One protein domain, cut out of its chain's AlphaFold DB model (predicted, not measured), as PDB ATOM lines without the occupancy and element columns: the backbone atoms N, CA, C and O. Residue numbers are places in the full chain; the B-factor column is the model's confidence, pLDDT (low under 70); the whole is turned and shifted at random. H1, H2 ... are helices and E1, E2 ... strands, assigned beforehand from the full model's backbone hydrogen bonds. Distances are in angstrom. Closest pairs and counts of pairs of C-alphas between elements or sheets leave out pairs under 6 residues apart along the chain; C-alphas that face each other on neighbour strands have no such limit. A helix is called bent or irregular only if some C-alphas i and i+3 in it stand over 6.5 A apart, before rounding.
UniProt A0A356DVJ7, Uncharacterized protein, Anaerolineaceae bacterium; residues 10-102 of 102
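What this domain is: This is residues 10 to 102 of the 102 residues of an uncharacterized protein of Anaerolineaceae bacterium (UniProt A0A356DVJ7). With little regular structure, this is a wall of three strands, E2, E1 and E3 side by side, and a wide loop, residues 43 to 83, that swings out from E2 and comes back to short H1. The printed part has 93 residues, 36 in named elements: E1, E2, H1, E3 along the chain, mostly strand, the sheet mixed. It is loose, radius of gyration of the C-alphas 15.8 A, spanning 45 by 35 by 26 A.

Where its parts are: Find C-alpha 10 at (9.676, 13.410, -30.519); from there E1 runs 32.7 A to residue 21. E2 is residues 32 to 42, 31.1 A; H1 is residues 84 to 90. E3, residues 96 to 101, ends at (29.056, 20.798, -10.829).

How they stand to each other: Start at inner strand E1. E2 forms an antiparallel hairpin with it, 164 degrees; N 16 and O 37, 2.8 A, are within hydrogen-bond range. E3 is parallel to E1, 13 degrees; N 17 and O 98, 2.9 A, are within range. H1 is not on the sheet; it is only just irregular, C-alphas 85 and 88 being 6.52 A apart, with 1 of 3 O i to N i+4 and 2 of 4 O i to N i+3 pairs within range.

The domain as a whole: The C-alphas farthest apart, Gly 30 and Asn 47, stand 46.0 A apart. The printed part has no cut; E2 to H1 is a long link. Look for pLDDT under 70 at residues 24 to 25 and 51 to 61.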
ATOM      1  N   ALA A  10      10.122  12.183 -29.870       95.56
ATOM      2  CA  ALA A  10       9.676  13.410 -30.519       95.56
ATOM      3  C   ALA A  10      10.873  14.312 -30.851       95.56
ATOM      4  O   ALA A  10      11.014  14.760 -31.986       95.56
ATOM      5  N   ARG A  11      11.735  14.590 -29.860       96.44
ATOM      6  CA  ARG A  11      12.961  15.394 -30.024       96.44
ATOM      7  C   ARG A  11      13.872  15.319 -28.799       96.44
ATOM      8  O   ARG A  11      13.425  14.988 -27.703       96.44
ATOM      9  N   LEU A  12      15.127  15.726 -28.975       97.31
ATOM     10  CA  LEU A  12      16.062  15.979 -27.879       97.31
ATOM     11  C   LEU A  12      15.726  17.313 -27.188       97.31
ATOM     12  O   LEU A  12      15.576  18.343 -27.850       97.31
ATOM     13  N   GLY A  13      15.579  17.289 -25.863       96.94
ATOM     14  CA  GLY A  13      15.290  18.464 -25.037       96.94
ATOM     15  C   GLY A  13      16.541  19.041 -24.381       96.94
ATOM     16  O   GLY A  13      16.811  20.236 -24.509       96.94
ATOM     17  N   TYR A  14      17.326  18.187 -23.723       97.75
ATOM     18  CA  TYR A  14      18.524  18.604 -22.993       97.75
ATOM     19  C   TYR A  14      19.692  17.650 -23.223       97.75
ATOM     20  O   TYR A  14      19.502  16.441 -23.351       97.75
ATOM     21  N   ILE A  15      20.893  18.218 -23.227       97.88
ATOM     22  CA  ILE A  15      22.160  17.508 -23.043       97.88
ATOM     23  C   ILE A  15      22.691  17.988 -21.697       97.88
ATOM     24  O   ILE A  15      22.731  19.198 -21.467       97.88
ATOM     25  N   HIS A  16      23.040  17.076 -20.801       97.75
ATOM     26  CA  HIS A  16      23.463  17.406 -19.445       97.75
ATOM     27  C   HIS A  16      24.813  16.780 -19.139       97.75
ATOM     28  O   HIS A  16      24.926  15.559 -19.151       97.75
ATOM     29  N   GLU A  17      25.801  17.620 -18.849       97.81
ATOM     30  CA  GLU A  17      27.046  17.215 -18.198       97.81
ATOM     31  C   GLU A  17      26.883  17.396 -16.683       97.81
ATOM     32  O   GLU A  17      26.694  18.515 -16.190       97.81
ATOM     33  N   ASN A  18      26.903  16.292 -15.942       95.81
ATOM     34  CA  ASN A  18      26.727  16.278 -14.495       95.81
ATOM     35  C   ASN A  18      28.001  15.786 -13.811       95.81
ATOM     36  O   ASN A  18      28.306  14.596 -13.858       95.81
ATOM     37  N   PHE A  19      28.721  16.691 -13.156       94.81
ATOM     38  CA  PHE A  19      29.886  16.381 -12.335       94.81
ATOM     39  C   PHE A  19      29.467  16.358 -10.866       94.81
ATOM     40  O   PHE A  19      28.919  17.346 -10.374       94.81
ATOM     41  N   PHE A  20      29.711  15.250 -10.172       92.19
ATOM     42  CA  PHE A  20      29.358  15.112  -8.759       92.19
ATOM     43  C   PHE A  20      30.314  14.172  -8.032       92.19
ATOM     44  O   PHE A  20      30.843  13.224  -8.617       92.19
ATOM     45  N   GLN A  21      30.527  14.416  -6.741       91.25
ATOM     46  CA  GLN A  21      31.174  13.444  -5.868       91.25
ATOM     47  C   GLN A  21      30.141  12.471  -5.299       91.25
ATOM     48  O   GLN A  21      29.051  12.871  -4.882       91.25
ATOM     49  N   VAL A  22      30.473  11.182  -5.272       85.75
ATOM     50  CA  VAL A  22      29.567  10.183  -4.706       85.75
ATOM     51  C   VAL A  22      29.603  10.248  -3.180       85.75
ATOM     52  O   VAL A  22      30.664  10.103  -2.563       85.75
ATOM     53  N   ASN A  23      28.428  10.470  -2.586       76.81
ATOM     54  CA  ASN A  23      28.230  10.513  -1.139       76.81
ATOM     55  C   ASN A  23      28.445   9.137  -0.486       76.81
ATOM     56  O   ASN A  23      28.550   8.111  -1.163       76.81
ATOM     57  N   ARG A  24      28.519   9.134   0.852       60.81
ATOM     58  CA  ARG A  24      28.681   7.913   1.652       60.81
ATOM     59  C   ARG A  24      27.528   6.940   1.406       60.81
ATOM     60  O   ARG A  24      26.428   7.380   1.090       60.81
ATOM     61  N   ASP A  25      27.814   5.650   1.569       68.00
ATOM     62  CA  ASP A  25      26.904   4.507   1.357       68.00
ATOM     63  C   ASP A  25      26.817   3.967  -0.087       68.00
ATOM     64  O   ASP A  25      25.842   3.319  -0.464       68.00
ATOM     65  N   SER A  26      27.869   4.144  -0.897       76.31
ATOM     66  CA  SER A  26      28.023   3.397  -2.157       76.31
ATOM     67  C   SER A  26      29.441   2.848  -2.338       76.31
ATOM     68  O   SER A  26      30.403   3.376  -1.784       76.31
ATOM     69  N   ILE A  27      29.597   1.830  -3.193       79.31
ATOM     70  CA  ILE A  27      30.916   1.289  -3.576       79.31
ATOM     71  C   ILE A  27      31.812   2.304  -4.310       79.31
ATOM     72  O   ILE A  27      32.993   2.039  -4.521       79.31
ATOM     73  N   PHE A  28      31.253   3.448  -4.708       79.38
ATOM     74  CA  PHE A  28      31.939   4.524  -5.416       79.38
ATOM     75  C   PHE A  28      32.223   5.735  -4.513       79.38
ATOM     76  O   PHE A  28      32.604   6.787  -5.023       79.38
ATOM     77  N   GLU A  29      32.039   5.611  -3.190       88.00
ATOM     78  CA  GLU A  29      32.272   6.692  -2.225       88.00
ATOM     79  C   GLU A  29      33.635   7.372  -2.442       88.00
ATOM     80  O   GLU A  29      34.679   6.726  -2.567       88.00
ATOM     81  N   GLY A  30      33.617   8.706  -2.485       85.44
ATOM     82  CA  GLY A  30      34.817   9.523  -2.649       85.44
ATOM     83  C   GLY A  30      35.286   9.700  -4.096       85.44
ATOM     84  O   GLY A  30      36.139  10.558  -4.330       85.44
ATOM     85  N   LEU A  31      34.714   8.977  -5.067       90.44
ATOM     86  CA  LEU A  31      34.998   9.191  -6.486       90.44
ATOM     87  C   LEU A  31      34.287  10.437  -7.023       90.44
ATOM     88  O   LEU A  31      33.153  10.742  -6.654       90.44
ATOM     89  N   THR A  32      34.960  11.129  -7.939       91.38
ATOM     90  CA  THR A  32      34.346  12.145  -8.796       91.38
ATOM     91  C   THR A  32      33.776  11.456 -10.028       91.38
ATOM     92  O   THR A  32      34.517  10.853 -10.807       91.38
ATOM     93  N   CYS A  33      32.465  11.562 -10.204       91.81
ATOM     94  CA  CYS A  33      31.734  11.030 -11.341       91.81
ATOM     95  C   CYS A  33      31.401  12.137 -12.341       91.81
ATOM     96  O   CYS A  33      31.269  13.311 -11.984       91.81
ATOM     97  N   HIS A  34      31.278  11.735 -13.605       94.31
ATOM     98  CA  HIS A  34      30.812  12.580 -14.692       94.31
ATOM     99  C   HIS A  34      29.817  11.797 -15.548       94.31
ATOM    100  O   HIS A  34      30.206  10.831 -16.210       94.31
ATOM    101  N   ASP A  35      28.569  12.261 -15.567       94.44
ATOM    102  CA  ASP A  35      27.520  11.708 -16.419       94.44
ATOM    103  C   ASP A  35      27.225  12.657 -17.581       94.44
ATOM    104  O   ASP A  35      26.915  13.830 -17.371       94.44
ATOM    105  N   LEU A  36      27.248  12.122 -18.804       97.06
ATOM    106  CA  LEU A  36      26.739  12.797 -19.996       97.06
ATOM    107  C   LEU A  36      25.367  12.213 -20.350       97.06
ATOM    108  O   LEU A  36      25.272  11.130 -20.931       97.06
ATOM    109  N   THR A  37      24.302  12.938 -20.007       97.38
ATOM    110  CA  THR A  37      22.917  12.466 -20.141       97.38
ATOM    111  C   THR A  37      22.154  13.206 -21.237       97.38
ATOM    112  O   THR A  37      22.221  14.430 -21.361       97.38
ATOM    113  N   PHE A  38      21.373  12.459 -22.021       97.56
ATOM    114  CA  PHE A  38      20.506  12.987 -23.074       97.56
ATOM    115  C   PHE A  38      19.041  12.811 -22.680       97.56
ATOM    116  O   PHE A  38      18.565  11.686 -22.527       97.56
ATOM    117  N   TYR A  39      18.311  13.918 -22.561       96.56
ATOM    118  CA  TYR A  39      16.899  13.907 -22.184       96.56
ATOM    119  C   TYR A  39      16.013  14.150 -23.398       96.56
ATOM    120  O   TYR A  39      16.070  15.214 -24.026       96.56
ATOM    121  N   TYR A  40      15.164  13.175 -23.705       95.81
ATOM    122  CA  TYR A  40      14.267  13.194 -24.855       95.81
ATOM    123  C   TYR A  40      12.831  13.475 -24.427       95.81
ATOM    124  O   TYR A  40      12.366  12.971 -23.407       95.81
ATOM    125  N   LEU A  41      12.107  14.243 -25.242       95.00
ATOM    126  CA  LEU A  41      10.651  14.220 -25.193       95.00
ATOM    127  C   LEU A  41      10.164  13.058 -26.045       95.00
ATOM    128  O   LEU A  41      10.575  12.914 -27.201       95.00
ATOM    129  N   MET A  42       9.254  12.275 -25.484       93.00
ATOM    130  CA  MET A  42       8.613  11.159 -26.166       93.00
ATOM    131  C   MET A  42       7.255  11.598 -26.707       93.00
ATOM    132  O   MET A  42       6.594  12.458 -26.118       93.00
ATOM    133  N   LYS A  43       6.824  11.016 -27.826       91.88
ATOM    134  CA  LYS A  43       5.431  11.145 -28.264       91.88
ATOM    135  C   LYS A  43       4.543  10.361 -27.301       91.88
ATOM    136  O   LYS A  43       4.863   9.223 -26.958       91.88
ATOM    137  N   TRP A  44       3.449  10.979 -26.869       87.62
ATOM    138  CA  TRP A  44       2.461  10.365 -25.990       87.62
ATOM    139  C   TRP A  44       1.152  10.152 -26.742       87.62
ATOM    140  O   TRP A  44       0.640  11.082 -27.362       87.62
ATOM    141  N   GLU A  45       0.607   8.943 -26.646       83.31
ATOM    142  CA  GLU A  45      -0.708   8.604 -27.181       83.31
ATOM    143  C   GLU A  45      -1.722   8.577 -26.027       83.31
ATOM    144  O   GLU A  45      -1.531   7.813 -25.082       83.31
ATOM    145  N   PRO A  46      -2.820   9.354 -26.065       76.88
ATOM    146  CA  PRO A  46      -3.769   9.441 -24.948       76.88
ATOM    147  C   PRO A  46      -4.403   8.109 -24.528       76.88
ATOM    148  O   PRO A  46      -4.782   7.944 -23.374       76.88
ATOM    149  N   ASN A  47      -4.508   7.153 -25.454       77.81
ATOM    150  CA  ASN A  47      -5.103   5.834 -25.207       77.81
ATOM    151  C   ASN A  47      -4.130   4.849 -24.548       77.81
ATOM    152  O   ASN A  47      -4.427   3.661 -24.416       77.81
ATOM    153  N   PHE A  48      -2.937   5.314 -24.207       75.88
ATOM    154  CA  PHE A  48      -1.891   4.480 -23.676       75.88
ATOM    155  C   PHE A  48      -2.048   4.315 -22.169       75.88
ATOM    156  O   PHE A  48      -1.877   5.251 -21.389       75.88
ATOM    157  N   THR A  49      -2.343   3.090 -21.751       70.19
ATOM    158  CA  THR A  49      -2.386   2.744 -20.335       70.19
ATOM    159  C   THR A  49      -0.990   2.343 -19.883       70.19
ATOM    160  O   THR A  49      -0.488   1.265 -20.215       70.19
ATOM    161  N   LEU A  50      -0.351   3.214 -19.107       72.00
ATOM    162  CA  LEU A  50       0.789   2.814 -18.295       72.00
ATOM    163  C   LEU A  50       0.237   1.945 -17.164       72.00
ATOM    164  O   LEU A  50      -0.435   2.442 -16.266       72.00
ATOM    165  N   ASN A  51       0.457   0.636 -17.250       65.38
ATOM    166  CA  ASN A  51       0.238  -0.232 -16.100       65.38
ATOM    167  C   ASN A  51       1.285   0.130 -15.053       65.38
ATOM    168  O   ASN A  51       2.406   0.439 -15.442       65.38
ATOM    169  N   ASP A  52       0.944   0.098 -13.766       59.34
ATOM    170  CA  ASP A  52       1.940   0.296 -12.716       59.34
ATOM    171  C   ASP A  52       3.000  -0.791 -12.855       59.34
ATOM    172  O   ASP A  52       2.730  -1.993 -12.768       59.34
ATOM    173  N   ILE A  53       4.211  -0.356 -13.157       58.97
ATOM    174  CA  ILE A  53       5.335  -1.244 -13.369       58.97
ATOM    175  C   ILE A  53       6.124  -1.072 -12.097       58.97
ATOM    176  O   ILE A  53       6.806  -0.067 -11.927       58.97
ATOM    177  N   ASN A  54       5.964  -2.031 -11.188       52.66
ATOM    178  CA  ASN A  54       6.847  -2.176 -10.040       52.66
ATOM    179  C   ASN A  54       8.235  -2.539 -10.593       52.66
ATOM    180  O   ASN A  54       8.612  -3.711 -10.637       52.66
ATOM    181  N   LEU A  55       8.935  -1.554 -11.144       55.06
ATOM    182  CA  LEU A  55      10.300  -1.686 -11.612       55.06
ATOM    183  C   LEU A  55      11.172  -1.338 -10.435       55.06
ATOM    184  O   LEU A  55      11.141  -0.229  -9.921       55.06
ATOM    185  N   THR A  56      11.922  -2.325  -9.999       53.00
ATOM    186  CA  THR A  56      12.888  -2.171  -8.936       53.00
ATOM    187  C   THR A  56      14.243  -2.487  -9.545       53.00
ATOM    188  O   THR A  56      14.568  -3.642  -9.821       53.00
ATOM    189  N   LEU A  57      15.023  -1.439  -9.837       52.19
ATOM    190  CA  LEU A  57      16.462  -1.583 -10.095       52.19
ATOM    191  C   LEU A  57      17.208  -1.908  -8.787       52.19
ATOM    192  O   LEU A  57      18.295  -2.479  -8.818       52.19
ATOM    193  N   ASP A  58      16.568  -1.627  -7.653       53.06
ATOM    194  CA  ASP A  58      16.936  -2.061  -6.311       53.06
ATOM    195  C   ASP A  58      15.659  -2.238  -5.465       53.06
ATOM    196  O   ASP A  58      14.604  -1.790  -5.900       53.06
ATOM    197  N   VAL A  59      15.720  -2.870  -4.287       56.94
ATOM    198  CA  VAL A  59      14.596  -3.359  -3.425       56.94
ATOM    199  C   VAL A  59      13.489  -2.322  -3.070       56.94
ATOM    200  O   VAL A  59      12.535  -2.632  -2.355       56.94
ATOM    201  N   LEU A  60      13.577  -1.086  -3.557       63.62
ATOM    202  CA  LEU A  60      12.644   0.015  -3.341       63.62
ATOM    203  C   LEU A  60      11.512   0.019  -4.370       63.62
ATOM    204  O   LEU A  60      11.753   0.041  -5.569       63.62
ATOM    205  N   GLN A  61      10.267   0.045  -3.894       68.81
ATOM    206  CA  GLN A  61       9.087   0.098  -4.752       68.81
ATOM    207  C   GLN A  61       8.936   1.478  -5.411       68.81
ATOM    208  O   GLN A  61       8.656   2.471  -4.737       68.81
ATOM    209  N   GLU A  62       9.056   1.518  -6.735       75.81
ATOM    210  CA  GLU A  62       8.752   2.688  -7.561       75.81
ATOM    211  C   GLU A  62       7.343   2.565  -8.164       75.81
ATOM    212  O   GLU A  62       6.862   1.462  -8.433       75.81
ATOM    213  N   HIS A  63       6.665   3.698  -8.354       77.50
ATOM    214  CA  HIS A  63       5.333   3.774  -8.959       77.50
ATOM    215  C   HIS A  63       5.249   4.969  -9.909       77.50
ATOM    216  O   HIS A  63       5.987   5.950  -9.763       77.50
ATOM    217  N   LEU A  64       4.352   4.891 -10.891       82.56
ATOM    218  CA  LEU A  64       4.244   5.921 -11.918       82.56
ATOM    219  C   LEU A  64       3.241   7.006 -11.519       82.56
ATOM    220  O   LEU A  64       2.076   6.726 -11.246       82.56
ATOM    221  N   VAL A  65       3.677   8.267 -11.549       84.38
ATOM    222  CA  VAL A  65       2.823   9.426 -11.257       84.38
ATOM    223  C   VAL A  65       2.894  10.467 -12.364       84.38
ATOM    224  O   VAL A  65       3.959  10.772 -12.900       84.38
ATOM    225  N   TRP A  66       1.739  11.044 -12.690       87.25
ATOM    226  CA  TRP A  66       1.661  12.231 -13.534       87.25
ATOM    227  C   TRP A  66       1.844  13.474 -12.670       87.25
ATOM    228  O   TRP A  66       1.092  13.687 -11.719       87.25
ATOM    229  N   LEU A  67       2.833  14.298 -13.010       89.62
ATOM    230  CA  LEU A  67       3.104  15.559 -12.327       89.62
ATOM    231  C   LEU A  67       2.733  16.735 -13.227       89.62
ATOM    232  O   LEU A  67       3.061  16.749 -14.415       89.62
ATOM    233  N   ASP A  68       2.082  17.737 -12.642       91.31
ATOM    234  CA  ASP A  68       1.832  19.004 -13.319       91.31
ATOM    235  C   ASP A  68       3.125  19.826 -13.388       91.31
ATOM    236  O   ASP A  68       3.669  20.242 -12.361       91.31
ATOM    237  N   ILE A  69       3.596  20.083 -14.612       92.12
ATOM    238  CA  ILE A  69       4.810  20.856 -14.891       92.12
ATOM    239  C   ILE A  69       4.722  22.261 -14.286       92.12
ATOM    240  O   ILE A  69       5.735  22.782 -13.812       92.12
ATOM    241  N   ASP A  70       3.537  22.875 -14.268       89.69
ATOM    242  CA  ASP A  70       3.366  24.227 -13.737       89.69
ATOM    243  C   ASP A  70       3.536  24.294 -12.212       89.69
ATOM    244  O   ASP A  70       3.936  25.339 -11.684       89.69
ATOM    245  N   GLY A  71       3.287  23.179 -11.522       88.50
ATOM    246  CA  GLY A  71       3.422  23.034 -10.074       88.50
ATOM    247  C   GLY A  71       4.802  22.572  -9.602       88.50
ATOM    248  O   GLY A  71       5.104  22.721  -8.419       88.50
ATOM    249  N   LEU A  72       5.664  22.062 -10.492       90.31
ATOM    250  CA  LEU A  72       6.946  21.444 -10.111       90.31
ATOM    251  C   LEU A  72       7.921  22.381  -9.384       90.31
ATOM    252  O   LEU A  72       8.744  21.917  -8.605       90.31
ATOM    253  N   ALA A  73       7.862  23.689  -9.630       85.25
ATOM    254  CA  ALA A  73       8.726  24.643  -8.932       85.25
ATOM    255  C   ALA A  73       8.248  24.956  -7.501       85.25
ATOM    256  O   ALA A  73       9.015  25.501  -6.713       85.25
ATOM    257  N   ASN A  74       6.986  24.649  -7.186       86.50
ATOM    258  CA  ASN A  74       6.318  25.024  -5.937       86.50
ATOM    259  C   ASN A  74       5.870  23.805  -5.113       86.50
ATOM    260  O   ASN A  74       5.108  23.956  -4.163       86.50
ATOM    261  N   THR A  75       6.276  22.599  -5.511       85.81
ATOM    262  CA  THR A  75       5.973  21.360  -4.791       85.81
ATOM    263  C   THR A  75       7.068  21.047  -3.774       85.81
ATOM    264  O   THR A  75       8.228  21.393  -3.981       85.81
ATOM    265  N   ASP A  76       6.707  20.339  -2.704       88.44
ATOM    266  CA  ASP A  76       7.659  19.791  -1.730       88.44
ATOM    267  C   ASP A  76       8.425  18.564  -2.276       88.44
ATOM    268  O   ASP A  76       9.305  18.020  -1.607       88.44
ATOM    269  N   LEU A  77       8.095  18.102  -3.491       88.38
ATOM    270  CA  LEU A  77       8.786  16.996  -4.149       88.38
ATOM    271  C   LEU A  77      10.191  17.408  -4.593       88.38
ATOM    272  O   LEU A  77      10.385  18.385  -5.317       88.38
ATOM    273  N   VAL A  78      11.175  16.582  -4.243       88.06
ATOM    274  CA  VAL A  78      12.531  16.707  -4.776       88.06
ATOM    275  C   VAL A  78      12.572  16.064  -6.160       88.06
ATOM    276  O   VAL A  78      12.423  14.851  -6.299       88.06
ATOM    277  N   VAL A  79      12.770  16.881  -7.195       90.50
ATOM    278  CA  VAL A  79      12.828  16.434  -8.592       90.50
ATOM    279  C   VAL A  79      14.278  16.374  -9.050       90.50
ATOM    280  O   VAL A  79      14.986  17.376  -8.984       90.50
ATOM    281  N   TYR A  80      14.694  15.224  -9.579       90.25
ATOM    282  CA  TYR A  80      15.993  15.065 -10.224       90.25
ATOM    283  C   TYR A  80      15.851  14.880 -11.746       90.25
ATOM    284  O   TYR A  80      14.923  14.209 -12.196       90.25
ATOM    285  N   PRO A  81      16.772  15.446 -12.546       92.50
ATOM    286  CA  PRO A  81      17.787  16.414 -12.132       92.50
ATOM    287  C   PRO A  81      17.153  17.727 -11.656       92.50
ATOM    288  O   PRO A  81      16.142  18.160 -12.197       92.50
ATOM    289  N   GLU A  82      17.772  18.401 -10.686       91.56
ATOM    290  CA  GLU A  82      17.192  19.580 -10.007       91.56
ATOM    291  C   GLU A  82      16.729  20.689 -10.958       91.56
ATOM    292  O   GLU A  82      15.733  21.368 -10.697       91.56
ATOM    293  N   PHE A  83      17.402  20.853 -12.101       92.88
ATOM    294  CA  PHE A  83      17.032  21.868 -13.084       92.88
ATOM    295  C   PHE A  83      15.663  21.615 -13.740       92.88
ATOM    296  O   PHE A  83      15.090  22.549 -14.306       92.88
ATOM    297  N   PHE A  84      15.108  20.401 -13.673       94.00
ATOM    298  CA  PHE A  84      13.800  20.074 -14.254       94.00
ATOM    299  C   PHE A  84      12.666  20.885 -13.648       94.00
ATOM    300  O   PHE A  84      11.853  21.423 -14.403       94.00
ATOM    301  N   SER A  85      12.669  21.036 -12.320       90.94
ATOM    302  CA  SER A  85      11.654  21.785 -11.567       90.94
ATOM    303  C   SER A  85      11.382  23.178 -12.154       90.94
ATOM    304  O   SER A  85      10.245  23.638 -12.186       90.94
ATOM    305  N   GLN A  86      12.418  23.827 -12.696       89.50
ATOM    306  CA  GLN A  86      12.335  25.167 -13.279       89.50
ATOM    307  C   GLN A  86      12.300  25.161 -14.813       89.50
ATOM    308  O   GLN A  86      11.627  25.989 -15.429       89.50
ATOM    309  N   LYS A  87      13.064  24.273 -15.463       92.06
ATOM    310  CA  LYS A  87      13.304  24.345 -16.915       92.06
ATOM    311  C   LYS A  87      12.213  23.672 -17.745       92.06
ATOM    312  O   LYS A  87      12.026  24.078 -18.891       92.06
ATOM    313  N   LEU A  88      11.477  22.693 -17.205       92.06
ATOM    314  CA  LEU A  88      10.442  21.974 -17.968       92.06
ATOM    315  C   LEU A  88       9.316  22.900 -18.452       92.06
ATOM    316  O   LEU A  88       8.893  22.785 -19.601       92.06
ATOM    317  N   LYS A  89       8.915  23.884 -17.639       88.75
ATOM    318  CA  LYS A  89       7.889  24.883 -17.989       88.75
ATOM    319  C   LYS A  89       8.256  25.744 -19.204       88.75
ATOM    320  O   LYS A  89       7.384  26.249 -19.901       88.75
ATOM    321  N   GLN A  90       9.551  25.920 -19.469       86.88
ATOM    322  CA  GLN A  90      10.075  26.749 -20.560       86.88
ATOM    323  C   GLN A  90      11.011  25.945 -21.471       86.88
ATOM    324  O   GLN A  90      12.113  26.387 -21.842       86.88
ATOM    325  N   ILE A  91      10.584  24.729 -21.819       90.25
ATOM    326  CA  ILE A  91      11.358  23.855 -22.690       90.25
ATOM    327  C   ILE A  91      11.440  24.447 -24.104       90.25
ATOM    328  O   ILE A  91      10.433  24.714 -24.757       90.25
ATOM    329  N   SER A  92      12.659  24.684 -24.592       91.56
ATOM    330  CA  SER A  92      12.872  25.194 -25.952       91.56
ATOM    331  C   SER A  92      12.694  24.085 -26.978       91.56
ATOM    332  O   SER A  92      12.836  22.909 -26.648       91.56
ATOM    333  N   PHE A  93      12.432  24.458 -28.232       93.50
ATOM    334  CA  PHE A  93      12.390  23.515 -29.351       93.50
ATOM    335  C   PHE A  93      13.779  22.952 -29.687       93.50
ATOM    336  O   PHE A  93      13.916  21.763 -29.966       93.50
ATOM    337  N   THR A  94      14.813  23.792 -29.602       96.00
ATOM    338  CA  THR A  94      16.212  23.388 -29.763       96.00
ATOM    339  C   THR A  94      16.750  22.758 -28.475       96.00
ATOM    340  O   THR A  94      16.378  23.229 -27.390       96.00
ATOM    341  N   PRO A  95      17.645  21.758 -28.563       96.69
ATOM    342  CA  PRO A  95      18.304  21.198 -27.388       96.69
ATOM    343  C   PRO A  95      19.065  22.271 -26.604       96.69
ATOM    344  O   PRO A  95      19.733  23.121 -27.197       96.69
ATOM    345  N   LYS A  96      18.977  22.226 -25.273       97.38
ATOM    346  CA  LYS A  96      19.788  23.065 -24.377       97.38
ATOM    347  C   LYS A  96      20.888  22.230 -23.735       97.38
ATOM    348  O   LYS A  96      20.620  21.143 -23.232       97.38
ATOM    349  N   HIS A  97      22.101  22.770 -23.726       97.56
ATOM    350  CA  HIS A  97      23.202  22.211 -22.955       97.56
ATOM    351  C   HIS A  97      23.140  22.734 -21.514       97.56
ATOM    352  O   HIS A  97      23.023  23.944 -21.302       97.56
ATOM    353  N   ILE A  98      23.180  21.825 -20.543       97.00
ATOM    354  CA  ILE A  98      23.191  22.105 -19.108       97.00
ATOM    355  C   ILE A  98      24.469  21.508 -18.526       97.00
ATOM    356  O   ILE A  98      24.791  20.362 -18.814       97.00
ATOM    357  N   VAL A  99      25.163  22.270 -17.685       97.25
ATOM    358  CA  VAL A  99      26.322  21.789 -16.930       97.25
ATOM    359  C   VAL A  99      26.027  21.977 -15.451       97.25
ATOM    360  O   VAL A  99      25.659  23.076 -15.031       97.25
ATOM    361  N   THR A 100      26.195  20.913 -14.675       96.25
ATOM    362  CA  THR A 100      26.063  20.935 -13.218       96.25
ATOM    363  C   THR A 100      27.359  20.438 -12.597       96.25
ATOM    364  O   THR A 100      27.893  19.422 -13.028       96.25
ATOM    365  N   ILE A 101      27.856  21.155 -11.590       92.81
ATOM    366  CA  ILE A 101      29.056  20.798 -10.829       92.81
ATOM    367  C   ILE A 101      28.666  20.819  -9.352       92.81
ATOM    368  O   ILE A 101      28.214  21.863  -8.869       92.81
ATOM    369  N   LYS A 102      28.787  19.677  -8.674       84.75
ATOM    370  CA  LYS A 102      28.421  19.473  -7.266       84.75
ATOM    371  C   LYS A 102      29.561  18.874  -6.461       84.75
ATOM    372  O   LYS A 102      30.220  17.943  -6.978       84.75
TER     373      LYS A 102